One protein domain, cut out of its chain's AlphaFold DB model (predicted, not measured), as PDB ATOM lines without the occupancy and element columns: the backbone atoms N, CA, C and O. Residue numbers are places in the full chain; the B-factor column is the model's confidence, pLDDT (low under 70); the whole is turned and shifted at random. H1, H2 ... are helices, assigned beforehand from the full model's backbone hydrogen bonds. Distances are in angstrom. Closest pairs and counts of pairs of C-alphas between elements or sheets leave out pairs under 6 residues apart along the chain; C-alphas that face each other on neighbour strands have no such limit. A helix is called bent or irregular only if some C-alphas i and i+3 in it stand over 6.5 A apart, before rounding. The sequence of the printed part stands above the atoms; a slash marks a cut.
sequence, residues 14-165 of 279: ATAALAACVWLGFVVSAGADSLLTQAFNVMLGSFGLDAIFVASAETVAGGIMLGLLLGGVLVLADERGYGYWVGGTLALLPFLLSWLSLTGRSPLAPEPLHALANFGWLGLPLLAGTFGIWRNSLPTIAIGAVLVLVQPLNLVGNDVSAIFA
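AT A GLANCE: This is residues 14 to 165 of the 279 residues of an uncharacterized protein of Candidatus Poseidoniales archaeon (UniProt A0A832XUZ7). Four helices side by side make a bundle, in which H3, H6 and H7 stand in a row with H6 in the middle and H1 packs over one side of that row. Near the first residues of H3, the hairpin of H4b and H5 runs steeply away from the bundle, while H4a folds back beside the later part of H3; H2 lies on the same side of the bundle as that hairpin, touching no helix, and the small H8 packs on the end of H1. The printed part has 152 residues, with eight named helices in the order H1 to H8 and no named strand; the class is all helix, and 113 residues are in the named helices. The whole is compact, with a radius of gyration of the C-alphas of 15.5 A, and its outline is flat, spanning 44 by 43 by 23 A.

IN THESE COORDINATES: The printed part begins with H1, residues 14 to 28, 20.2 A from first to last C-alpha; C-alpha 14 is at (15.630, 7.658, 84.055). H2 follows at residues 35 to 46, 16.5 A long. H3, residues 57 to 79, is the longest helix at 33.2 A, from C-alpha 57 at (17.233, 27.910, 75.452) to C-alpha 79 at (29.421, -2.993, 74.128). H4, residues 83 to 102, was assigned as one helix by its hydrogen bonds but is bent: C-alphas 91 and 94 are 7.0 A apart. Its arms are H4a, residues 83 to 91, 11.8 A, and H4b, residues 94 to 102, 12.2 A. H5 is residues 110 to 122, 18.2 A; H6 is residues 124 to 135, 16.4 A; H7 is residues 138 to 149, 16.2 A. H8, residues 160 to 165, 9.9 A, is irregular, with C-alphas 161 and 164 standing 7.7 A apart; C-alpha 165 is at (10.678, 24.987, 88.277).

HOW THE PARTS SIT: H1, H3, H6 and H7 form the bundle, a group of helices at shallow tilts. H1 touches H6 at 17 degrees, opposite ways, closest at the C-alphas of Thr 15 and Thr 130, 5.9 A apart. H3 touches H1 with residues 57 to 64 alone, the closest C-alphas being those of Ala 19 and Ile 64 at 6.3 A. H7 touches H1 with residues 148 to 149 alone, closest at the C-alphas of Val 22 and Val 148, 6.0 A. H3 touches H6 the same way at a shallow tilt of 33 degrees, only just short of steep, with the C-alphas of Gly 71 and Leu 127 at 4.0 A. H6 and H7 are a hairpin, closest at the C-alphas of Gly 129 and Gly 144, 4.2 A; H3 and H7 are apart. H3 and H4a are a hairpin too, with the C-alphas of Ala 77 and Gly 83 at 5.1 A. The lines of H4a and H4b stand at 38 degrees, only just a steep tilt. H4b and H5 are a third hairpin, closest at the C-alphas of Pro 94 and Ala 117, 4.2 A. H5 touches residues 59 to 67 of H3 at a steep tilt of 69 degrees, only just short of about perpendicular, with the C-alphas of Gly 63 and Phe 119 at 3.8 A. H8 touches residues 24 to 28 of H1, closest at the C-alphas of Val 28 and Ala 165, 5.5 A. Each O i to N i+4 pair is within hydrogen-bond range in H1, H2, H3, H4a, H4b, H5, H6 and H7; H8 has 0 of 2, with 2 of 3 O i to N i+3 pairs.

THE WHOLE: The C-alphas farthest apart, those of Arg 80 and Val 160, are 48.0 A apart. The printed part has no cut and no long link. The mean pLDDT of the printed part is 88.0, and residues 155 to 159 are under 70.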
ATOM      1  N   ALA A  14      14.485   7.033  83.396       96.69
ATOM      2  CA  ALA A  14      15.630   7.658  84.055       96.69
ATOM      3  C   ALA A  14      16.379   8.608  83.106       96.69
ATOM      4  O   ALA A  14      16.739   9.714  83.504       96.69
ATOM      5  N   THR A  15      16.586   8.214  81.843       97.88
ATOM      6  CA  THR A  15      17.225   9.066  80.827       97.88
ATOM      7  C   THR A  15      16.369  10.295  80.511       97.88
ATOM      8  O   THR A  15      16.892  11.405  80.449       97.88
ATOM      9  N   ALA A  16      15.052  10.126  80.368       97.81
ATOM     10  CA  ALA A  16      14.131  11.239  80.148       97.81
ATOM     11  C   ALA A  16      14.094  12.202  81.348       97.81
ATOM     12  O   ALA A  16      14.144  13.417  81.167       97.81
ATOM     13  N   ALA A  17      14.071  11.668  82.572       97.50
ATOM     14  CA  ALA A  17      14.124  12.459  83.795       97.50
ATOM     15  C   ALA A  17      15.433  13.257  83.897       97.50
ATOM     16  O   ALA A  17      15.400  14.437  84.235       97.50
ATOM     17  N   LEU A  18      16.569  12.659  83.529       97.50
ATOM     18  CA  LEU A  18      17.856  13.353  83.460       97.50
ATOM     19  C   LEU A  18      17.844  14.498  82.434       97.50
ATOM     20  O   LEU A  18      18.323  15.589  82.735       97.50
ATOM     21  N   ALA A  19      17.271  14.287  81.246       98.00
ATOM     22  CA  ALA A  19      17.150  15.342  80.236       98.00
ATOM     23  C   ALA A  19      16.250  16.489  80.719       98.00
ATOM     24  O   ALA A  19      16.593  17.661  80.557       98.00
ATOM     25  N   ALA A  20      15.146  16.154  81.391       97.25
ATOM     26  CA  ALA A  20      14.285  17.136  82.036       97.25
ATOM     27  C   ALA A  20      15.020  17.912  83.142       97.25
ATOM     28  O   ALA A  20      14.806  19.113  83.263       97.25
ATOM     29  N   CYS A  21      15.927  17.279  83.900       95.06
ATOM     30  CA  CYS A  21      16.756  17.980  84.887       95.06
ATOM     31  C   CYS A  21      17.656  19.033  84.241       95.06
ATOM     32  O   CYS A  21      17.773  20.127  84.780       95.06
ATOM     33  N   VAL A  22      18.282  18.727  83.099       95.06
ATOM     34  CA  VAL A  22      19.130  19.698  82.384       95.06
ATOM     35  C   VAL A  22      18.306  20.918  81.967       95.06
ATOM     36  O   VAL A  22      18.698  22.049  82.244       95.06
ATOM     37  N   TRP A  23      17.129  20.695  81.378       96.06
ATOM     38  CA  TRP A  23      16.232  21.782  80.984       96.06
ATOM     39  C   TRP A  23      15.722  22.590  82.184       96.06
ATOM     40  O   TRP A  23      15.795  23.815  82.198       96.06
ATOM     41  N   LEU A  24      15.222  21.914  83.220       93.00
ATOM     42  CA  LEU A  24      14.687  22.578  84.405       93.00
ATOM     43  C   LEU A  24      15.778  23.295  85.201       93.00
ATOM     44  O   LEU A  24      15.493  24.337  85.770       93.00
ATOM     45  N   GLY A  25      17.019  22.805  85.193       90.25
ATOM     46  CA  GLY A  25      18.160  23.498  85.791       90.25
ATOM     47  C   GLY A  25      18.388  24.876  85.163       90.25
ATOM     48  O   GLY A  25      18.552  25.850  85.893       90.25
ATOM     49  N   PHE A  26      18.293  24.966  83.834       91.25
ATOM     50  CA  PHE A  26      18.330  26.232  83.092       91.25
ATOM     51  C   PHE A  26      17.137  27.144  83.415       91.25
ATOM     52  O   PHE A  26      17.301  28.346  83.609       91.25
ATOM     53  N   VAL A  27      15.927  26.585  83.513       90.88
ATOM     54  CA  VAL A  27      14.732  27.368  83.877       90.88
ATOM     55  C   VAL A  27      14.842  27.908  85.306       90.88
ATOM     56  O   VAL A  27      14.503  29.062  85.550       90.88
ATOM     57  N   VAL A  28      15.343  27.098  86.243       87.31
ATOM     58  CA  VAL A  28      15.558  27.491  87.643       87.31
ATOM     59  C   VAL A  28      16.568  28.629  87.743       87.31
ATOM     60  O   VAL A  28      16.333  29.561  88.503       87.31
ATOM     61  N   SER A  29      17.647  28.594  86.955       84.38
ATOM     62  CA  SER A  29      18.618  29.691  86.912       84.38
ATOM     63  C   SER A  29      18.128  30.914  86.124       84.38
ATOM     64  O   SER A  29      18.902  31.849  85.937       84.38
ATOM     65  N   ALA A  30      16.873  30.924  85.654       82.00
ATOM     66  CA  ALA A  30      16.302  31.949  84.776       82.00
ATOM     67  C   ALA A  30      17.155  32.210  83.520       82.00
ATOM     68  O   ALA A  30      17.245  33.330  83.021       82.00
ATOM     69  N   GLY A  31      17.815  31.163  83.029       76.81
ATOM     70  CA  GLY A  31      18.748  31.232  81.917       76.81
ATOM     71  C   GLY A  31      20.073  31.926  82.205       76.81
ATOM     72  O   GLY A  31      20.862  32.115  81.286       76.81
ATOM     73  N   ALA A  32      20.360  32.258  83.464       82.56
ATOM     74  CA  ALA A  32      21.697  32.655  83.863       82.56
ATOM     75  C   ALA A  32      22.653  31.457  83.807       82.56
ATOM     76  O   ALA A  32      22.273  30.314  84.100       82.56
ATOM     77  N   ASP A  33      23.914  31.746  83.493       83.00
ATOM     78  CA  ASP A  33      24.981  30.754  83.514       83.00
ATOM     79  C   ASP A  33      25.128  30.142  84.909       83.00
ATOM     80  O   ASP A  33      25.110  30.841  85.929       83.00
ATOM     81  N   SER A  34      25.333  28.828  84.960       84.06
ATOM     82  CA  SER A  34      25.649  28.135  86.208       84.06
ATOM     83  C   SER A  34      26.999  28.592  86.766       84.06
ATOM     84  O   SER A  34      27.892  28.979  86.010       84.06
ATOM     85  N   LEU A  35      27.198  28.495  88.084       83.50
ATOM     86  CA  LEU A  35      28.471  28.828  88.744       83.50
ATOM     87  C   LEU A  35      29.660  28.128  88.087       83.50
ATOM     88  O   LEU A  35      30.722  28.724  87.927       83.50
ATOM     89  N   LEU A  36      29.471  26.868  87.688       82.19
ATOM     90  CA  LEU A  36      30.497  26.105  86.994       82.19
ATOM     91  C   LEU A  36      30.830  26.752  85.642       82.19
ATOM     92  O   LEU A  36      31.996  27.008  85.365       82.19
ATOM     93  N   THR A  37      29.819  27.079  84.836       88.06
ATOM     94  CA  THR A  37      29.998  27.731  83.527       88.06
ATOM     95  C   THR A  37      30.675  29.094  83.661       88.06
ATOM     96  O   THR A  37      31.643  29.377  82.955       88.06
ATOM     97  N   GLN A  38      30.243  29.902  84.631       87.81
ATOM     98  CA  GLN A  38      30.867  31.191  84.930       87.81
ATOM     99  C   GLN A  38      32.339  31.024  85.327       87.81
ATOM    100  O   GLN A  38      33.200  31.720  84.793       87.81
ATOM    101  N   ALA A  39      32.656  30.072  86.209       86.38
ATOM    102  CA  ALA A  39      34.032  29.798  86.620       86.38
ATOM    103  C   ALA A  39      34.919  29.375  85.436       86.38
ATOM    104  O   ALA A  39      36.068  29.808  85.342       86.38
ATOM    105  N   PHE A  40      34.387  28.576  84.508       84.88
ATOM    106  CA  PHE A  40      35.103  28.195  83.289       84.88
ATOM    107  C   PHE A  40      35.353  29.385  82.361       84.88
ATOM    108  O   PHE A  40      36.475  29.550  81.889       84.88
ATOM    109  N   ASN A  41      34.362  30.251  82.146       89.56
ATOM    110  CA  ASN A  41      34.548  31.469  81.355       89.56
ATOM    111  C   ASN A  41      35.567  32.427  81.992       89.56
ATOM    112  O   ASN A  41      36.397  32.993  81.285       89.56
ATOM    113  N   VAL A  42      35.566  32.572  83.322       88.12
ATOM    114  CA  VAL A  42      36.582  33.360  84.044       88.12
ATOM    115  C   VAL A  42      37.977  32.764  83.852       88.12
ATOM    116  O   VAL A  42      38.936  33.498  83.606       88.12
ATOM    117  N   MET A  43      38.100  31.437  83.917       86.19
ATOM    118  CA  MET A  43      39.360  30.747  83.653       86.19
ATOM    119  C   MET A  43      39.843  30.996  82.218       86.19
ATOM    120  O   MET A  43      41.001  31.368  82.048       86.19
ATOM    121  N   LEU A  44      38.976  30.904  81.205       84.56
ATOM    122  CA  LEU A  44      39.318  31.258  79.819       84.56
ATOM    123  C   LEU A  44      39.786  32.716  79.692       84.56
ATOM    124  O   LEU A  44      40.840  32.975  79.107       84.56
ATOM    125  N   GLY A  45      39.072  33.651  80.324       85.06
ATOM    126  CA  GLY A  45      39.431  35.069  80.353       85.06
ATOM    127  C   GLY A  45      40.804  35.338  80.978       85.06
ATOM    128  O   GLY A  45      41.526  36.221  80.520       85.06
ATOM    129  N   SER A  46      41.227  34.532  81.961       87.12
ATOM    130  CA  SER A  46      42.573  34.634  82.552       87.12
ATOM    131  C   SER A  46      43.707  34.314  81.566       87.12
ATOM    132  O   SER A  46      44.836  34.763  81.763       87.12
ATOM    133  N   PHE A  47      43.399  33.604  80.475       81.81
ATOM    134  CA  PHE A  47      44.312  33.334  79.360       81.81
ATOM    135  C   PHE A  47      44.132  34.309  78.182       81.81
ATOM    136  O   PHE A  47      44.740  34.107  77.131       81.81
ATOM    137  N   GLY A  48      43.312  35.356  78.336       80.00
ATOM    138  CA  GLY A  48      43.006  36.321  77.276       80.00
ATOM    139  C   GLY A  48      42.067  35.780  76.195       80.00
ATOM    140  O   GLY A  48      42.086  36.288  75.077       80.00
ATOM    141  N   LEU A  49      41.292  34.734  76.502       81.62
ATOM    142  CA  LEU A  49      40.336  34.121  75.581       81.62
ATOM    143  C   LEU A  49      38.911  34.603  75.871       81.62
ATOM    144  O   LEU A  49      38.549  34.824  77.028       81.62
ATOM    145  N   ASP A  50      38.098  34.716  74.822       84.69
ATOM    146  CA  ASP A  50      36.698  35.115  74.946       84.69
ATOM    147  C   ASP A  50      35.865  34.066  75.702       84.69
ATOM    148  O   ASP A  50      36.112  32.858  75.634       84.69
ATOM    149  N   ALA A  51      34.838  34.538  76.414       84.12
ATOM    150  CA  ALA A  51      33.837  33.677  77.031       84.12
ATOM    151  C   ALA A  51      32.917  33.095  75.949       84.12
ATOM    152  O   ALA A  51      32.248  33.832  75.228       84.12
ATOM    153  N   ILE A  52      32.876  31.766  75.849       84.81
ATOM    154  CA  ILE A  52      32.157  31.055  74.776       84.81
ATOM    155  C   ILE A  52      31.045  30.140  75.294       84.81
ATOM    156  O   ILE A  52      30.199  29.700  74.515       84.81
ATOM    157  N   PHE A  53      31.035  29.838  76.595       86.88
ATOM    158  CA  PHE A  53      29.999  29.013  77.203       86.88
ATOM    159  C   PHE A  53      28.884  29.905  77.722       86.88
ATOM    160  O   PHE A  53      29.083  30.646  78.675       86.88
ATOM    161  N   VAL A  54      27.721  29.840  77.088       87.25
ATOM    162  CA  VAL A  54      26.561  30.653  77.466       87.25
ATOM    163  C   VAL A  54      25.315  29.784  77.476       87.25
ATOM    164  O   VAL A  54      25.038  29.058  76.514       87.25
ATOM    165  N   ALA A  55      24.547  29.865  78.551       87.44
ATOM    166  CA  ALA A  55      23.263  29.204  78.663       87.44
ATOM    167  C   ALA A  55      22.169  30.032  77.967       87.44
ATOM    168  O   ALA A  55      21.820  31.131  78.384       87.44
ATOM    169  N   SER A  56      21.593  29.483  76.904       91.56
ATOM    170  CA  SER A  56      20.359  29.949  76.273       91.56
ATOM    171  C   SER A  56      19.439  28.749  76.054       91.56
ATOM    172  O   SER A  56      19.868  27.595  76.147       91.56
ATOM    173  N   ALA A  57      18.169  28.994  75.738       93.19
ATOM    174  CA  ALA A  57      17.233  27.910  75.452       93.19
ATOM    175  C   ALA A  57      17.738  27.024  74.294       93.19
ATOM    176  O   ALA A  57      17.659  25.797  74.364       93.19
ATOM    177  N   GLU A  58      18.316  27.638  73.260       93.69
ATOM    178  CA  GLU A  58      18.881  26.952  72.100       93.69
ATOM    179  C   GLU A  58      20.130  26.148  72.466       93.69
ATOM    180  O   GLU A  58      20.258  24.996  72.046       93.69
ATOM    181  N   THR A  59      21.046  26.714  73.260       93.12
ATOM    182  CA  THR A  59      22.291  26.019  73.621       93.12
ATOM    183  C   THR A  59      22.046  24.866  74.580       93.12
ATOM    184  O   THR A  59      22.662  23.809  74.432       93.12
ATOM    185  N   VAL A  60      21.082  25.008  75.491       94.81
ATOM    186  CA  VAL A  60      20.640  23.930  76.380       94.81
ATOM    187  C   VAL A  60      19.937  22.831  75.587       94.81
ATOM    188  O   VAL A  60      20.253  21.658  75.777       94.81
ATOM    189  N   ALA A  61      19.043  23.170  74.654       96.00
ATOM    190  CA  ALA A  61      18.405  22.179  73.786       96.00
ATOM    191  C   ALA A  61      19.436  21.422  72.927       96.00
ATOM    192  O   ALA A  61      19.407  20.189  72.862       96.00
ATOM    193  N   GLY A  62      20.390  22.143  72.330       95.62
ATOM    194  CA  GLY A  62      21.508  21.560  71.586       95.62
ATOM    195  C   GLY A  62      22.367  20.642  72.457       95.62
ATOM    196  O   GLY A  62      22.702  19.531  72.040       95.62
ATOM    197  N   GLY A  63      22.653  21.051  73.695       95.81
ATOM    198  CA  GLY A  63      23.369  20.231  74.668       95.81
ATOM    199  C   GLY A  63      22.608  18.978  75.086       95.81
ATOM    200  O   GLY A  63      23.211  17.910  75.192       95.81
ATOM    201  N   ILE A  64      21.282  19.051  75.227       97.50
ATOM    202  CA  ILE A  64      20.450  17.873  75.495       97.50
ATOM    203  C   ILE A  64      20.543  16.871  74.343       97.50
ATOM    204  O   ILE A  64      20.822  15.690  74.567       97.50
ATOM    205  N   MET A  65      20.346  17.339  73.108       97.12
ATOM    206  CA  MET A  65      20.401  16.487  71.920       97.12
ATOM    207  C   MET A  65      21.781  15.849  71.744       97.12
ATOM    208  O   MET A  65      21.883  14.632  71.565       97.12
ATOM    209  N   LEU A  66      22.847  16.650  71.827       95.50
ATOM    210  CA  LEU A  66      24.211  16.166  71.657       95.50
ATOM    211  C   LEU A  66      24.625  15.241  72.807       95.50
ATOM    212  O   LEU A  66      25.181  14.176  72.559       95.50
ATOM    213  N   GLY A  67      24.312  15.590  74.055       96.31
ATOM    214  CA  GLY A  67      24.622  14.775  75.229       96.31
ATOM    215  C   GLY A  67      23.963  13.394  75.186       96.31
ATOM    216  O   GLY A  67      24.630  12.390  75.442       96.31
ATOM    217  N   LEU A  68      22.684  13.319  74.795       96.75
ATOM    218  CA  LEU A  68      21.975  12.048  74.591       96.75
ATOM    219  C   LEU A  68      22.608  11.215  73.472       96.75
ATOM    220  O   LEU A  68      22.840  10.016  73.654       96.75
ATOM    221  N   LEU A  69      22.915  11.846  72.334       95.25
ATOM    222  CA  LEU A  69      23.556  11.183  71.201       95.25
ATOM    223  C   LEU A  69      24.915  10.597  71.603       95.25
ATOM    224  O   LEU A  69      25.159   9.408  71.396       95.25
ATOM    225  N   LEU A  70      25.785  11.408  72.207       94.19
ATOM    226  CA  LEU A  70      27.125  10.991  72.616       94.19
ATOM    227  C   LEU A  70      27.085   9.933  73.723       94.19
ATOM    228  O   LEU A  70      27.854   8.974  73.673       94.19
ATOM    229  N   GLY A  71      26.161  10.054  74.679       94.25
ATOM    230  CA  GLY A  71      25.921   9.030  75.692       94.25
ATOM    231  C   GLY A  71      25.523   7.687  75.073       94.25
ATOM    232  O   GLY A  71      26.089   6.656  75.428       94.25
ATOM    233  N   GLY A  72      24.611   7.689  74.096       93.19
ATOM    234  CA  GLY A  72      24.216   6.485  73.355       93.19
ATOM    235  C   GLY A  72      25.353   5.886  72.520       93.19
ATOM    236  O   GLY A  72      25.567   4.673  72.543       93.19
ATOM    237  N   VAL A  73      26.141   6.722  71.836       92.94
ATOM    238  CA  VAL A  73      27.352   6.285  71.116       92.94
ATOM    239  C   VAL A  73      28.339   5.621  72.073       92.94
ATOM    240  O   VAL A  73      28.904   4.579  71.745       92.94
ATOM    241  N   LEU A  74      28.520   6.179  73.271       94.25
ATOM    242  CA  LEU A  74      29.415   5.622  74.277       94.25
ATOM    243  C   LEU A  74      28.930   4.259  74.798       94.25
ATOM    244  O   LEU A  74      29.742   3.354  74.983       94.25
ATOM    245  N   VAL A  75      27.616   4.080  74.974       93.75
ATOM    246  CA  VAL A  75      27.012   2.775  75.309       93.75
ATOM    247  C   VAL A  75      27.344   1.739  74.234       93.75
ATOM    248  O   VAL A  75      27.852   0.667  74.558       93.75
ATOM    249  N   LEU A  76      27.128   2.079  72.959       92.06
ATOM    250  CA  LEU A  76      27.423   1.193  71.827       92.06
ATOM    251  C   LEU A  76      28.923   0.888  71.696       92.06
ATOM    252  O   LEU A  76      29.307  -0.226  71.340       92.06
ATOM    253  N   ALA A  77      29.782   1.869  71.972       92.00
ATOM    254  CA  ALA A  77      31.227   1.691  71.956       92.00
ATOM    255  C   ALA A  77      31.699   0.750  73.074       92.00
ATOM    256  O   ALA A  77      32.548  -0.108  72.832       92.00
ATOM    257  N   ASP A  78      31.140   0.876  74.278       92.50
ATOM    258  CA  ASP A  78      31.461   0.005  75.411       92.50
ATOM    259  C   ASP A  78      31.019  -1.441  75.182       92.50
ATOM    260  O   ASP A  78      31.777  -2.366  75.465       92.50
ATOM    261  N   GLU A  79      29.858  -1.655  74.559       90.00
ATOM    262  CA  GLU A  79      29.421  -2.993  74.128       90.00
ATOM    263  C   GLU A  79      30.400  -3.666  73.159       90.00
ATOM    264  O   GLU A  79      30.478  -4.894  73.111       90.00
ATOM    265  N   ARG A  80      31.176  -2.872  72.416       90.06
ATOM    266  CA  ARG A  80      32.214  -3.338  71.490       90.06
ATOM    267  C   ARG A  80      33.621  -3.356  72.101       90.06
ATOM    268  O   ARG A  80      34.574  -3.651  71.389       90.06
ATOM    269  N   GLY A  81      33.765  -3.049  73.393       88.94
ATOM    270  CA  GLY A  81      35.049  -3.045  74.102       88.94
ATOM    271  C   GLY A  81      35.876  -1.759  73.962       88.94
ATOM    272  O   GLY A  81      37.038  -1.742  74.358       88.94
ATOM    273  N   TYR A  82      35.300  -0.674  73.436       87.88
ATOM    274  CA  TYR A  82      35.984   0.614  73.224       87.88
ATOM    275  C   TYR A  82      35.593   1.708  74.235       87.88
ATOM    276  O   TYR A  82      36.025   2.854  74.101       87.88
ATOM    277  N   GLY A  83      34.784   1.378  75.247       82.25
ATOM    278  CA  GLY A  83      34.117   2.351  76.120       82.25
ATOM    279  C   GLY A  83      35.056   3.335  76.816       82.25
ATOM    280  O   GLY A  83      34.804   4.534  76.797       82.25
ATOM    281  N   TYR A  84      36.180   2.868  77.367       76.94
ATOM    282  CA  TYR A  84      37.120   3.737  78.089       76.94
ATOM    283  C   TYR A  84      37.727   4.835  77.194       76.94
ATOM    284  O   TYR A  84      37.663   6.021  77.524       76.94
ATOM    285  N   TRP A  85      38.268   4.453  76.033       77.56
ATOM    286  CA  TRP A  85      38.912   5.386  75.102       77.56
ATOM    287  C   TRP A  85      37.914   6.353  74.468       77.56
ATOM    288  O   TRP A  85      38.176   7.554  74.380       77.56
ATOM    289  N   VAL A  86      36.751   5.842  74.059       84.50
ATOM    290  CA  VAL A  86      35.691   6.669  73.477       84.50
ATOM    291  C   VAL A  86      35.136   7.628  74.530       84.50
ATOM    292  O   VAL A  86      34.959   8.804  74.236       84.50
ATOM    293  N   GLY A  87      34.958   7.180  75.774       80.88
ATOM    294  CA  GLY A  87      34.446   8.010  76.865       80.88
ATOM    295  C   GLY A  87      35.356   9.189  77.178       80.88
ATOM    296  O   GLY A  87      34.892  10.328  77.203       80.88
ATOM    297  N   GLY A  88      36.660   8.935  77.337       79.44
ATOM    298  CA  GLY A  88      37.643  10.001  77.544       79.44
ATOM    299  C   GLY A  88      37.687  10.989  76.376       79.44
ATOM    300  O   GLY A  88      37.699  12.198  76.587       79.44
ATOM    301  N   THR A  89      37.628  10.488  75.139       86.19
ATOM    302  CA  THR A  89      37.650  11.338  73.938       86.19
ATOM    303  C   THR A  89      36.408  12.227  73.850       86.19
ATOM    304  O   THR A  89      36.527  13.429  73.624       86.19
ATOM    305  N   LEU A  90      35.217  11.663  74.069       88.19
ATOM    306  CA  LEU A  90      33.961  12.411  74.005       88.19
ATOM    307  C   LEU A  90      33.841  13.441  75.135       88.19
ATOM    308  O   LEU A  90      33.330  14.530  74.899       88.19
ATOM    309  N   ALA A  91      34.346  13.136  76.334       81.88
ATOM    310  CA  ALA A  91      34.365  14.082  77.449       81.88
ATOM    311  C   ALA A  91      35.322  15.266  77.213       81.88
ATOM    312  O   ALA A  91      35.057  16.371  77.684       81.88
ATOM    313  N   LEU A  92      36.419  15.054  76.476       85.44
ATOM    314  CA  LEU A  92      37.390  16.100  76.137       85.44
ATOM    315  C   LEU A  92      37.010  16.910  74.890       85.44
ATOM    316  O   LEU A  92      37.521  18.014  74.692       85.44
ATOM    317  N   LEU A  93      36.102  16.388  74.062       87.69
ATOM    318  CA  LEU A  93      35.671  17.010  72.812       87.69
ATOM    319  C   LEU A  93      35.224  18.480  72.964       87.69
ATOM    320  O   LEU A  93      35.685  19.293  72.161       87.69
ATOM    321  N   PRO A  94      34.414  18.874  73.970       84.38
ATOM    322  CA  PRO A  94      33.986  20.267  74.119       84.38
ATOM    323  C   PRO A  94      35.172  21.224  74.290       84.38
ATOM    324  O   PRO A  94      35.197  22.306  73.702       84.38
ATOM    325  N   PHE A  95      36.195  20.802  75.036       84.06
ATOM    326  CA  PHE A  95      37.402  21.590  75.289       84.06
ATOM    327  C   PHE A  95      38.293  21.684  74.053       84.06
ATOM    328  O   PHE A  95      38.829  22.749  73.756       84.06
ATOM    329  N   LEU A  96      38.419  20.593  73.295       87.75
ATOM    330  CA  LEU A  96      39.160  20.597  72.037       87.75
ATOM    331  C   LEU A  96      38.498  21.520  71.004       87.75
ATOM    332  O   LEU A  96      39.187  22.305  70.357       87.75
ATOM    333  N   LEU A  97      37.170  21.468  70.879       87.56
ATOM    334  CA  LEU A  97      36.408  22.349  69.990       87.56
ATOM    335  C   LEU A  97      36.531  23.818  70.408       87.56
ATOM    336  O   LEU A  97      36.784  24.669  69.559       87.56
ATOM    337  N   SER A  98      36.446  24.092  71.713       85.00
ATOM    338  CA  SER A  98      36.680  25.422  72.290       85.00
ATOM    339  C   SER A  98      38.056  25.961  71.910       85.00
ATOM    340  O   SER A  98      38.182  27.057  71.373       85.00
ATOM    341  N   TRP A  99      39.095  25.158  72.136       85.75
ATOM    342  CA  TRP A  99      40.476  25.516  71.831       85.75
ATOM    343  C   TRP A  99      40.695  25.784  70.340       85.75
ATOM    344  O   TRP A  99      41.309  26.786  69.967       85.75
ATOM    345  N   LEU A 100      40.188  24.907  69.471       86.44
ATOM    346  CA  LEU A 100      40.292  25.072  68.019       86.44
ATOM    347  C   LEU A 100      39.595  26.345  67.538       86.44
ATOM    348  O   LEU A 100      40.121  27.020  66.653       86.44
ATOM    349  N   SER A 101      38.447  26.664  68.135       86.69
ATOM    350  CA  SER A 101      37.681  27.861  67.815       86.69
ATOM    351  C   SER A 101      38.406  29.143  68.214       86.69
ATOM    352  O   SER A 101      38.551  30.060  67.408       86.69
ATOM    353  N   LEU A 102      38.934  29.178  69.438       85.94
ATOM    354  CA  LEU A 102      39.562  30.363  70.019       85.94
ATOM    355  C   LEU A 102      40.966  30.646  69.464       85.94
ATOM    356  O   LEU A 102      41.435  31.777  69.508       85.94
ATOM    357  N   THR A 103      41.658  29.631  68.935       83.25
ATOM    358  CA  THR A 103      43.035  29.779  68.423       83.25
ATOM    359  C   THR A 103      43.129  29.958  66.910       83.25
ATOM    360  O   THR A 103      44.234  30.114  66.390       83.25
ATOM    361  N   GLY A 104      42.005  29.890  66.184       78.00
ATOM    362  CA  GLY A 104      41.983  30.000  64.720       78.00
ATOM    363  C   GLY A 104      42.759  28.890  63.997       78.00
ATOM    364  O   GLY A 104      43.128  29.042  62.836       78.00
ATOM    365  N   ARG A 105      43.043  27.769  64.676       81.50
ATOM    366  CA  ARG A 105      43.816  26.638  64.126       81.50
ATOM    367  C   ARG A 105      42.978  25.674  63.284       81.50
ATOM    368  O   ARG A 105      43.510  24.688  62.777       81.50
ATOM    369  N   SER A 106      41.679  25.928  63.165       83.31
ATOM    370  CA  SER A 106      40.746  25.141  62.367       83.31
ATOM    371  C   SER A 106      40.420  25.855  61.052       83.31
ATOM    372  O   SER A 106      40.283  27.076  61.054       83.31
ATOM    373  N   PRO A 107      40.231  25.124  59.938       82.94
ATOM    374  CA  PRO A 107      39.693  25.696  58.704       82.94
ATOM    375  C   PRO A 107      38.193  26.033  58.802       82.94
ATOM    376  O   PRO A 107      37.649  26.663  57.899       82.94
ATOM    377  N   LEU A 108      37.506  25.583  59.859       84.62
ATOM    378  CA  LEU A 108      36.106  25.917  60.121       84.62
ATOM    379  C   LEU A 108      35.990  27.301  60.765       84.62
ATOM    380  O   LEU A 108      36.846  27.696  61.555       84.62
ATOM    381  N   ALA A 109      34.893  28.002  60.472       85.88
ATOM    382  CA  ALA A 109      34.578  29.262  61.133       85.88
ATOM    383  C   ALA A 109      34.462  29.073  62.665       85.88
ATOM    384  O   ALA A 109      33.993  28.018  63.107       85.88
ATOM    385  N   PRO A 110      34.835  30.076  63.483       85.94
ATOM    386  CA  PRO A 110      34.776  29.960  64.943       85.94
ATOM    387  C   PRO A 110      33.355  29.758  65.494       85.94
ATOM    388  O   PRO A 110      33.131  28.926  66.363       85.94
ATOM    389  N   GLU A 111      32.356  30.463  64.960       86.88
ATOM    390  CA  GLU A 111      30.970  30.409  65.458       86.88
ATOM    391  C   GLU A 111      30.387  28.984  65.593       86.88
ATOM    392  O   GLU A 111      29.929  28.631  66.685       86.88
ATOM    393  N   PRO A 112      30.424  28.113  64.563       87.81
ATOM    394  CA  PRO A 112      29.920  26.747  64.694       87.81
ATOM    395  C   PRO A 112      30.741  25.890  65.666       87.81
ATOM    396  O   PRO A 112      30.183  25.002  66.313       87.81
ATOM    397  N   LEU A 113      32.047  26.144  65.805       89.75
ATOM    398  CA  LEU A 113      32.887  25.437  66.775       89.75
ATOM    399  C   LEU A 113      32.556  25.853  68.212       89.75
ATOM    400  O   LEU A 113      32.459  24.979  69.072       89.75
ATOM    401  N   HIS A 114      32.313  27.144  68.464       89.00
ATOM    402  CA  HIS A 114      31.810  27.635  69.750       89.00
ATOM    403  C   HIS A 114      30.462  27.006  70.100       89.00
ATOM    404  O   HIS A 114      30.290  26.510  71.212       89.00
ATOM    405  N   ALA A 115      29.525  26.962  69.149       90.38
ATOM    406  CA  ALA A 115      28.216  26.357  69.373       90.38
ATOM    407  C   ALA A 115      28.335  24.869  69.744       90.38
ATOM    408  O   ALA A 115      27.777  24.436  70.751       90.38
ATOM    409  N   LEU A 116      29.123  24.094  68.992       90.75
ATOM    410  CA  LEU A 116      29.352  22.674  69.278       90.75
ATOM    411  C   LEU A 116      30.073  22.449  70.611       90.75
ATOM    412  O   LEU A 116      29.729  21.518  71.341       90.75
ATOM    413  N   ALA A 117      31.053  23.291  70.943       91.31
ATOM    414  CA  ALA A 117      31.716  23.256  72.239       91.31
ATOM    415  C   ALA A 117      30.722  23.502  73.378       91.31
ATOM    416  O   ALA A 117      30.703  22.754  74.355       91.31
ATOM    417  N   ASN A 118      29.857  24.502  73.229       91.81
ATOM    418  CA  ASN A 118      28.862  24.855  74.228       91.81
ATOM    419  C   ASN A 118      27.793  23.762  74.390       91.81
ATOM    420  O   ASN A 118      27.488  23.356  75.510       91.81
ATOM    421  N   PHE A 119      27.306  23.181  73.288       94.31
ATOM    422  CA  PHE A 119      26.425  22.009  73.340       94.31
ATOM    423  C   PHE A 119      27.117  20.835  74.035       94.31
ATOM    424  O   PHE A 119      26.525  20.162  74.872       94.31
ATOM    425  N   GLY A 120      28.389  20.592  73.716       92.00
ATOM    426  CA  GLY A 120      29.169  19.530  74.334       92.00
ATOM    427  C   GLY A 120      29.306  19.720  75.845       92.00
ATOM    428  O   GLY A 120      29.105  18.768  76.596       92.00
ATOM    429  N   TRP A 121      29.587  20.947  76.285       92.31
ATOM    430  CA  TRP A 121      29.704  21.330  77.692       92.31
ATOM    431  C   TRP A 121      28.387  21.152  78.455       92.31
ATOM    432  O   TRP A 121      28.336  20.422  79.447       92.31
ATOM    433  N   LEU A 122      27.300  21.745  77.953       92.19
ATOM    434  CA  LEU A 122      25.968  21.645  78.560       92.19
ATOM    435  C   LEU A 122      25.387  20.221  78.475       92.19
ATOM    436  O   LEU A 122      24.551  19.836  79.289       92.19
ATOM    437  N   GLY A 123      25.857  19.416  77.519       94.31
ATOM    438  CA  GLY A 123      25.478  18.018  77.326       94.31
ATOM    439  C   GLY A 123      26.236  17.008  78.195       94.31
ATOM    440  O   GLY A 123      25.837  15.841  78.239       94.31
ATOM    441  N   LEU A 124      27.288  17.412  78.921       93.44
ATOM    442  CA  LEU A 124      28.081  16.510  79.772       93.44
ATOM    443  C   LEU A 124      27.261  15.711  80.807       93.44
ATOM    444  O   LEU A 124      27.519  14.507  80.934       93.44
ATOM    445  N   PRO A 125      26.268  16.292  81.523       94.44
ATOM    446  CA  PRO A 125      25.438  15.520  82.445       94.44
ATOM    447  C   PRO A 125      24.724  14.360  81.743       94.44
ATOM    448  O   PRO A 125      24.638  13.264  82.295       94.44
ATOM    449  N   LEU A 126      24.252  14.581  80.512       96.81
ATOM    450  CA  LEU A 126      23.549  13.579  79.713       96.81
ATOM    451  C   LEU A 126      24.490  12.548  79.106       96.81
ATOM    452  O   LEU A 126      24.138  11.371  79.107       96.81
ATOM    453  N   LEU A 127      25.684  12.945  78.666       95.50
ATOM    454  CA  LEU A 127      26.715  12.008  78.221       95.50
ATOM    455  C   LEU A 127      27.044  11.015  79.341       95.50
ATOM    456  O   LEU A 127      26.943   9.800  79.148       95.50
ATOM    457  N   ALA A 128      27.385  11.529  80.525       93.62
ATOM    458  CA  ALA A 128      27.741  10.707  81.677       93.62
ATOM    459  C   ALA A 128      26.532   9.909  82.186       93.62
ATOM    460  O   ALA A 128      26.583   8.686  82.300       93.62
ATOM    461  N   GLY A 129      25.413  10.573  82.462       94.31
ATOM    462  CA  GLY A 129      24.259   9.925  83.070       94.31
ATOM    463  C   GLY A 129      23.596   8.892  82.157       94.31
ATOM    464  O   GLY A 129      23.246   7.818  82.643       94.31
ATOM    465  N   THR A 130      23.501   9.141  80.844       95.94
ATOM    466  CA  THR A 130      23.002   8.142  79.879       95.94
ATOM    467  C   THR A 130      23.916   6.925  79.868       95.94
ATOM    468  O   THR A 130      23.448   5.809  80.079       95.94
ATOM    469  N   PHE A 131      25.231   7.112  79.730       94.94
ATOM    470  CA  PHE A 131      26.164   5.988  79.801       94.94
ATOM    471  C   PHE A 131      26.014   5.196  81.109       94.94
ATOM    472  O   PHE A 131      25.898   3.970  81.090       94.94
ATOM    473  N   GLY A 132      25.927   5.897  82.241       93.06
ATOM    474  CA  GLY A 132      25.748   5.298  83.558       93.06
ATOM    475  C   GLY A 132      24.478   4.457  83.691       93.06
ATOM    476  O   GLY A 132      24.555   3.322  84.169       93.06
ATOM    477  N   ILE A 133      23.331   4.973  83.240       95.12
ATOM    478  CA  ILE A 133      22.037   4.268  83.262       95.12
ATOM    479  C   ILE A 133      22.107   2.980  82.435       95.12
ATOM    480  O   ILE A 133      21.695   1.908  82.887       95.12
ATOM    481  N   TRP A 134      22.614   3.081  81.209       94.75
ATOM    482  CA  TRP A 134      22.536   2.002  80.228       94.75
ATOM    483  C   TRP A 134      23.617   0.936  80.429       94.75
ATOM    484  O   TRP A 134      23.387  -0.237  80.135       94.75
ATOM    485  N   ARG A 135      24.763   1.308  81.011       92.38
ATOM    486  CA  ARG A 135      25.846   0.379  81.381       92.38
ATOM    487  C   ARG A 135      25.847  -0.029  82.841       92.38
ATOM    488  O   ARG A 135      26.755  -0.742  83.259       92.38
ATOM    489  N   ASN A 136      24.828   0.359  83.609       90.62
ATOM    490  CA  ASN A 136      24.728  -0.002  85.020       90.62
ATOM    491  C   ASN A 136      25.991   0.421  85.810       90.62
ATOM    492  O   ASN A 136      26.508  -0.328  86.640       90.62
ATOM    493  N   SER A 137      26.493   1.631  85.552       90.12
ATOM    494  CA  SER A 137      27.673   2.183  86.223       90.12
ATOM    495  C   SER A 137      27.251   3.202  87.278       90.12
ATOM    496  O   SER A 137      26.958   4.356  86.964       90.12
ATOM    497  N   LEU A 138      27.248   2.780  88.547       88.31
ATOM    498  CA  LEU A 138      26.943   3.662  89.679       88.31
ATOM    499  C   LEU A 138      27.857   4.905  89.736       88.31
ATOM    500  O   LEU A 138      27.318   5.997  89.913       88.31
ATOM    501  N   PRO A 139      29.190   4.803  89.537       89.75
ATOM    502  CA  PRO A 139      30.051   5.986  89.512       89.75
ATOM    503  C   PRO A 139      29.650   6.986  88.425       89.75
ATOM    504  O   PRO A 139      29.617   8.186  88.670       89.75
ATOM    505  N   THR A 140      29.291   6.508  87.232       91.25
ATOM    506  CA  THR A 140      28.915   7.396  86.126       91.25
ATOM    507  C   THR A 140      27.524   8.006  86.325       91.25
ATOM    508  O   THR A 140      27.321   9.172  85.993       91.25
ATOM    509  N   ILE A 141      26.586   7.269  86.933       90.50
ATOM    510  CA  ILE A 141      25.301   7.826  87.392       90.50
ATOM    511  C   ILE A 141      25.553   8.959  88.396       90.50
ATOM    512  O   ILE A 141      24.989  10.039  88.257       90.50
ATOM    513  N   ALA A 142      26.443   8.751  89.370       87.62
ATOM    514  CA  ALA A 142      26.782   9.776  90.353       87.62
ATOM    515  C   ALA A 142      27.416  11.020  89.706       87.62
ATOM    516  O   ALA A 142      27.050  12.138  90.057       87.62
ATOM    517  N   ILE A 143      28.306  10.847  88.723       89.69
ATOM    518  CA  ILE A 143      28.879  11.968  87.960       89.69
ATOM    519  C   ILE A 143      27.780  12.741  87.221       89.69
ATOM    520  O   ILE A 143      27.718  13.962  87.342       89.69
ATOM    521  N   GLY A 144      26.886  12.051  86.504       91.75
ATOM    522  CA  GLY A 144      25.755  12.688  85.818       91.75
ATOM    523  C   GLY A 144      24.867  13.482  86.780       91.75
ATOM    524  O   GLY A 144      24.512  14.624  86.495       91.75
ATOM    525  N   ALA A 145      24.587  12.919  87.956       89.25
ATOM    526  CA  ALA A 145      23.824  13.575  89.010       89.25
ATOM    527  C   ALA A 145      24.495  14.848  89.531       89.25
ATOM    528  O   ALA A 145      23.847  15.889  89.613       89.25
ATOM    529  N   VAL A 146      25.792  14.786  89.846       88.44
ATOM    530  CA  VAL A 146      26.562  15.949  90.308       88.44
ATOM    531  C   VAL A 146      26.562  17.043  89.244       88.44
ATOM    532  O   VAL A 146      26.278  18.195  89.560       88.44
ATOM    533  N   LEU A 147      26.812  16.687  87.980       90.62
ATOM    534  CA  LEU A 147      26.862  17.642  86.873       90.62
ATOM    535  C   LEU A 147      25.513  18.320  86.598       90.62
ATOM    536  O   LEU A 147      25.505  19.473  86.172       90.62
ATOM    537  N   VAL A 148      24.388  17.639  86.838       90.94
ATOM    538  CA  VAL A 148      23.049  18.240  86.729       90.94
ATOM    539  C   VAL A 148      22.703  19.084  87.957       90.94
ATOM    540  O   VAL A 148      22.116  20.152  87.810       90.94
ATOM    541  N   LEU A 149      23.096  18.650  89.160       86.19
ATOM    542  CA  LEU A 149      22.793  19.339  90.420       86.19
ATOM    543  C   LEU A 149      23.436  20.726  90.497       86.19
ATOM    544  O   LEU A 149      22.876  21.631  91.109       86.19
ATOM    545  N   VAL A 150      24.598  20.901  89.866       83.62
ATOM    546  CA  VAL A 150      25.303  22.189  89.834       83.62
ATOM    547  C   VAL A 150      24.747  23.173  88.800       83.62
ATOM    548  O   VAL A 150      25.066  24.355  88.886       83.62
ATOM    549  N   GLN A 151      23.915  22.732  87.845       83.06
ATOM    550  CA  GLN A 151      23.331  23.613  86.820       83.06
ATOM    551  C   GLN A 151      22.471  24.752  87.397       83.06
ATOM    552  O   GLN A 151      22.706  25.897  87.023       83.06
ATOM    553  N   PRO A 152      21.521  24.506  88.322       83.69
ATOM    554  CA  PRO A 152      20.685  25.575  88.874       83.69
ATOM    555  C   PRO A 152      21.405  26.493  89.877       83.69
ATOM    556  O   PRO A 152      20.782  27.410  90.409       83.69
ATOM    557  N   LEU A 153      22.680  26.240  90.201       81.81
ATOM    558  CA  LEU A 153      23.430  27.061  91.151       81.81
ATOM    559  C   LEU A 153      24.018  28.275  90.426       81.81
ATOM    560  O   LEU A 153      24.810  28.115  89.499       81.81
ATOM    561  N   ASN A 154      23.674  29.481  90.875       78.38
ATOM    562  CA  ASN A 154      24.177  30.757  90.353       78.38
ATOM    563  C   ASN A 154      24.547  31.715  91.511       78.38
ATOM    564  O   ASN A 154      24.346  31.391  92.682       78.38
ATOM    565  N   LEU A 155      25.109  32.888  91.191       67.56
ATOM    566  CA  LEU A 155      25.542  33.885  92.187       67.56
ATOM    567  C   LEU A 155      24.398  34.704  92.807       67.56
ATOM    568  O   LEU A 155      24.585  35.293  93.867       67.56
ATOM    569  N   VAL A 156      23.248  34.786  92.139       64.38
ATOM    570  CA  VAL A 156      22.154  35.706  92.502       64.38
ATOM    571  C   VAL A 156      21.134  35.025  93.428       64.38
ATOM    572  O   VAL A 156      20.364  35.701  94.107       64.38
ATOM    573  N   GLY A 157      21.183  33.693  93.535       62.53
ATOM    574  CA  GLY A 157      20.156  32.907  94.208       62.53
ATOM    575  C   GLY A 157      18.876  32.845  93.374       62.53
ATOM    576  O   GLY A 157      18.694  33.591  92.412       62.53
ATOM    577  N   ASN A 158      17.980  31.926  93.731       68.00
ATOM    578  CA  ASN A 158      16.718  31.753  93.016       68.00
ATOM    579  C   ASN A 158      15.596  32.496  93.741       68.00
ATOM    580  O   ASN A 158      15.484  32.420  94.966       68.00
ATOM    581  N   ASP A 159      14.752  33.178  92.974       69.88
ATOM    582  CA  ASP A 159      13.550  33.823  93.489       69.88
ATOM    583  C   ASP A 159      12.419  32.799  93.715       69.88
ATOM    584  O   ASP A 159      12.364  31.731  93.100       69.88
ATOM    585  N   VAL A 160      11.479  33.146  94.592       70.06
ATOM    586  CA  VAL A 160      10.257  32.388  94.883       70.06
ATOM    587  C   VAL A 160       9.439  32.135  93.618       70.06
ATOM    588  O   VAL A 160       8.809  31.085  93.505       70.06
ATOM    589  N   SER A 161       9.471  33.050  92.646       76.25
ATOM    590  CA  SER A 161       8.807  32.872  91.349       76.25
ATOM    591  C   SER A 161       9.251  31.599  90.608       76.25
ATOM    592  O   SER A 161       8.468  31.025  89.851       76.25
ATOM    593  N   ALA A 162      10.456  31.086  90.883       79.06
ATOM    594  CA  ALA A 162      10.976  29.848  90.310       79.06
ATOM    595  C   ALA A 162      10.542  28.575  91.066       79.06
ATOM    596  O   ALA A 162      10.951  27.478  90.677       79.06
ATOM    597  N   ILE A 163       9.717  28.659  92.121       81.25
ATOM    598  CA  ILE A 163       9.407  27.516  93.003       81.25
ATOM    599  C   ILE A 163       8.878  26.292  92.247       81.25
ATOM    600  O   ILE A 163       9.288  25.169  92.531       81.25
ATOM    601  N   PHE A 164       8.031  26.479  91.231       84.25
ATOM    602  CA  PHE A 164       7.524  25.365  90.426       84.25
ATOM    603  C   PHE A 164       8.615  24.713  89.574       84.25
ATOM    604  O   PHE A 164       8.650  23.488  89.467       84.25
ATOM    605  N   ALA A 165       9.531  25.506  89.014       86.81
ATOM    606  CA  ALA A 165      10.678  24.987  88.277       86.81
ATOM    607  C   ALA A 165      11.632  24.227  89.212       86.81
ATOM    608  O   ALA A 165      12.100  23.148  88.857       86.81
TER     609      ALA A 165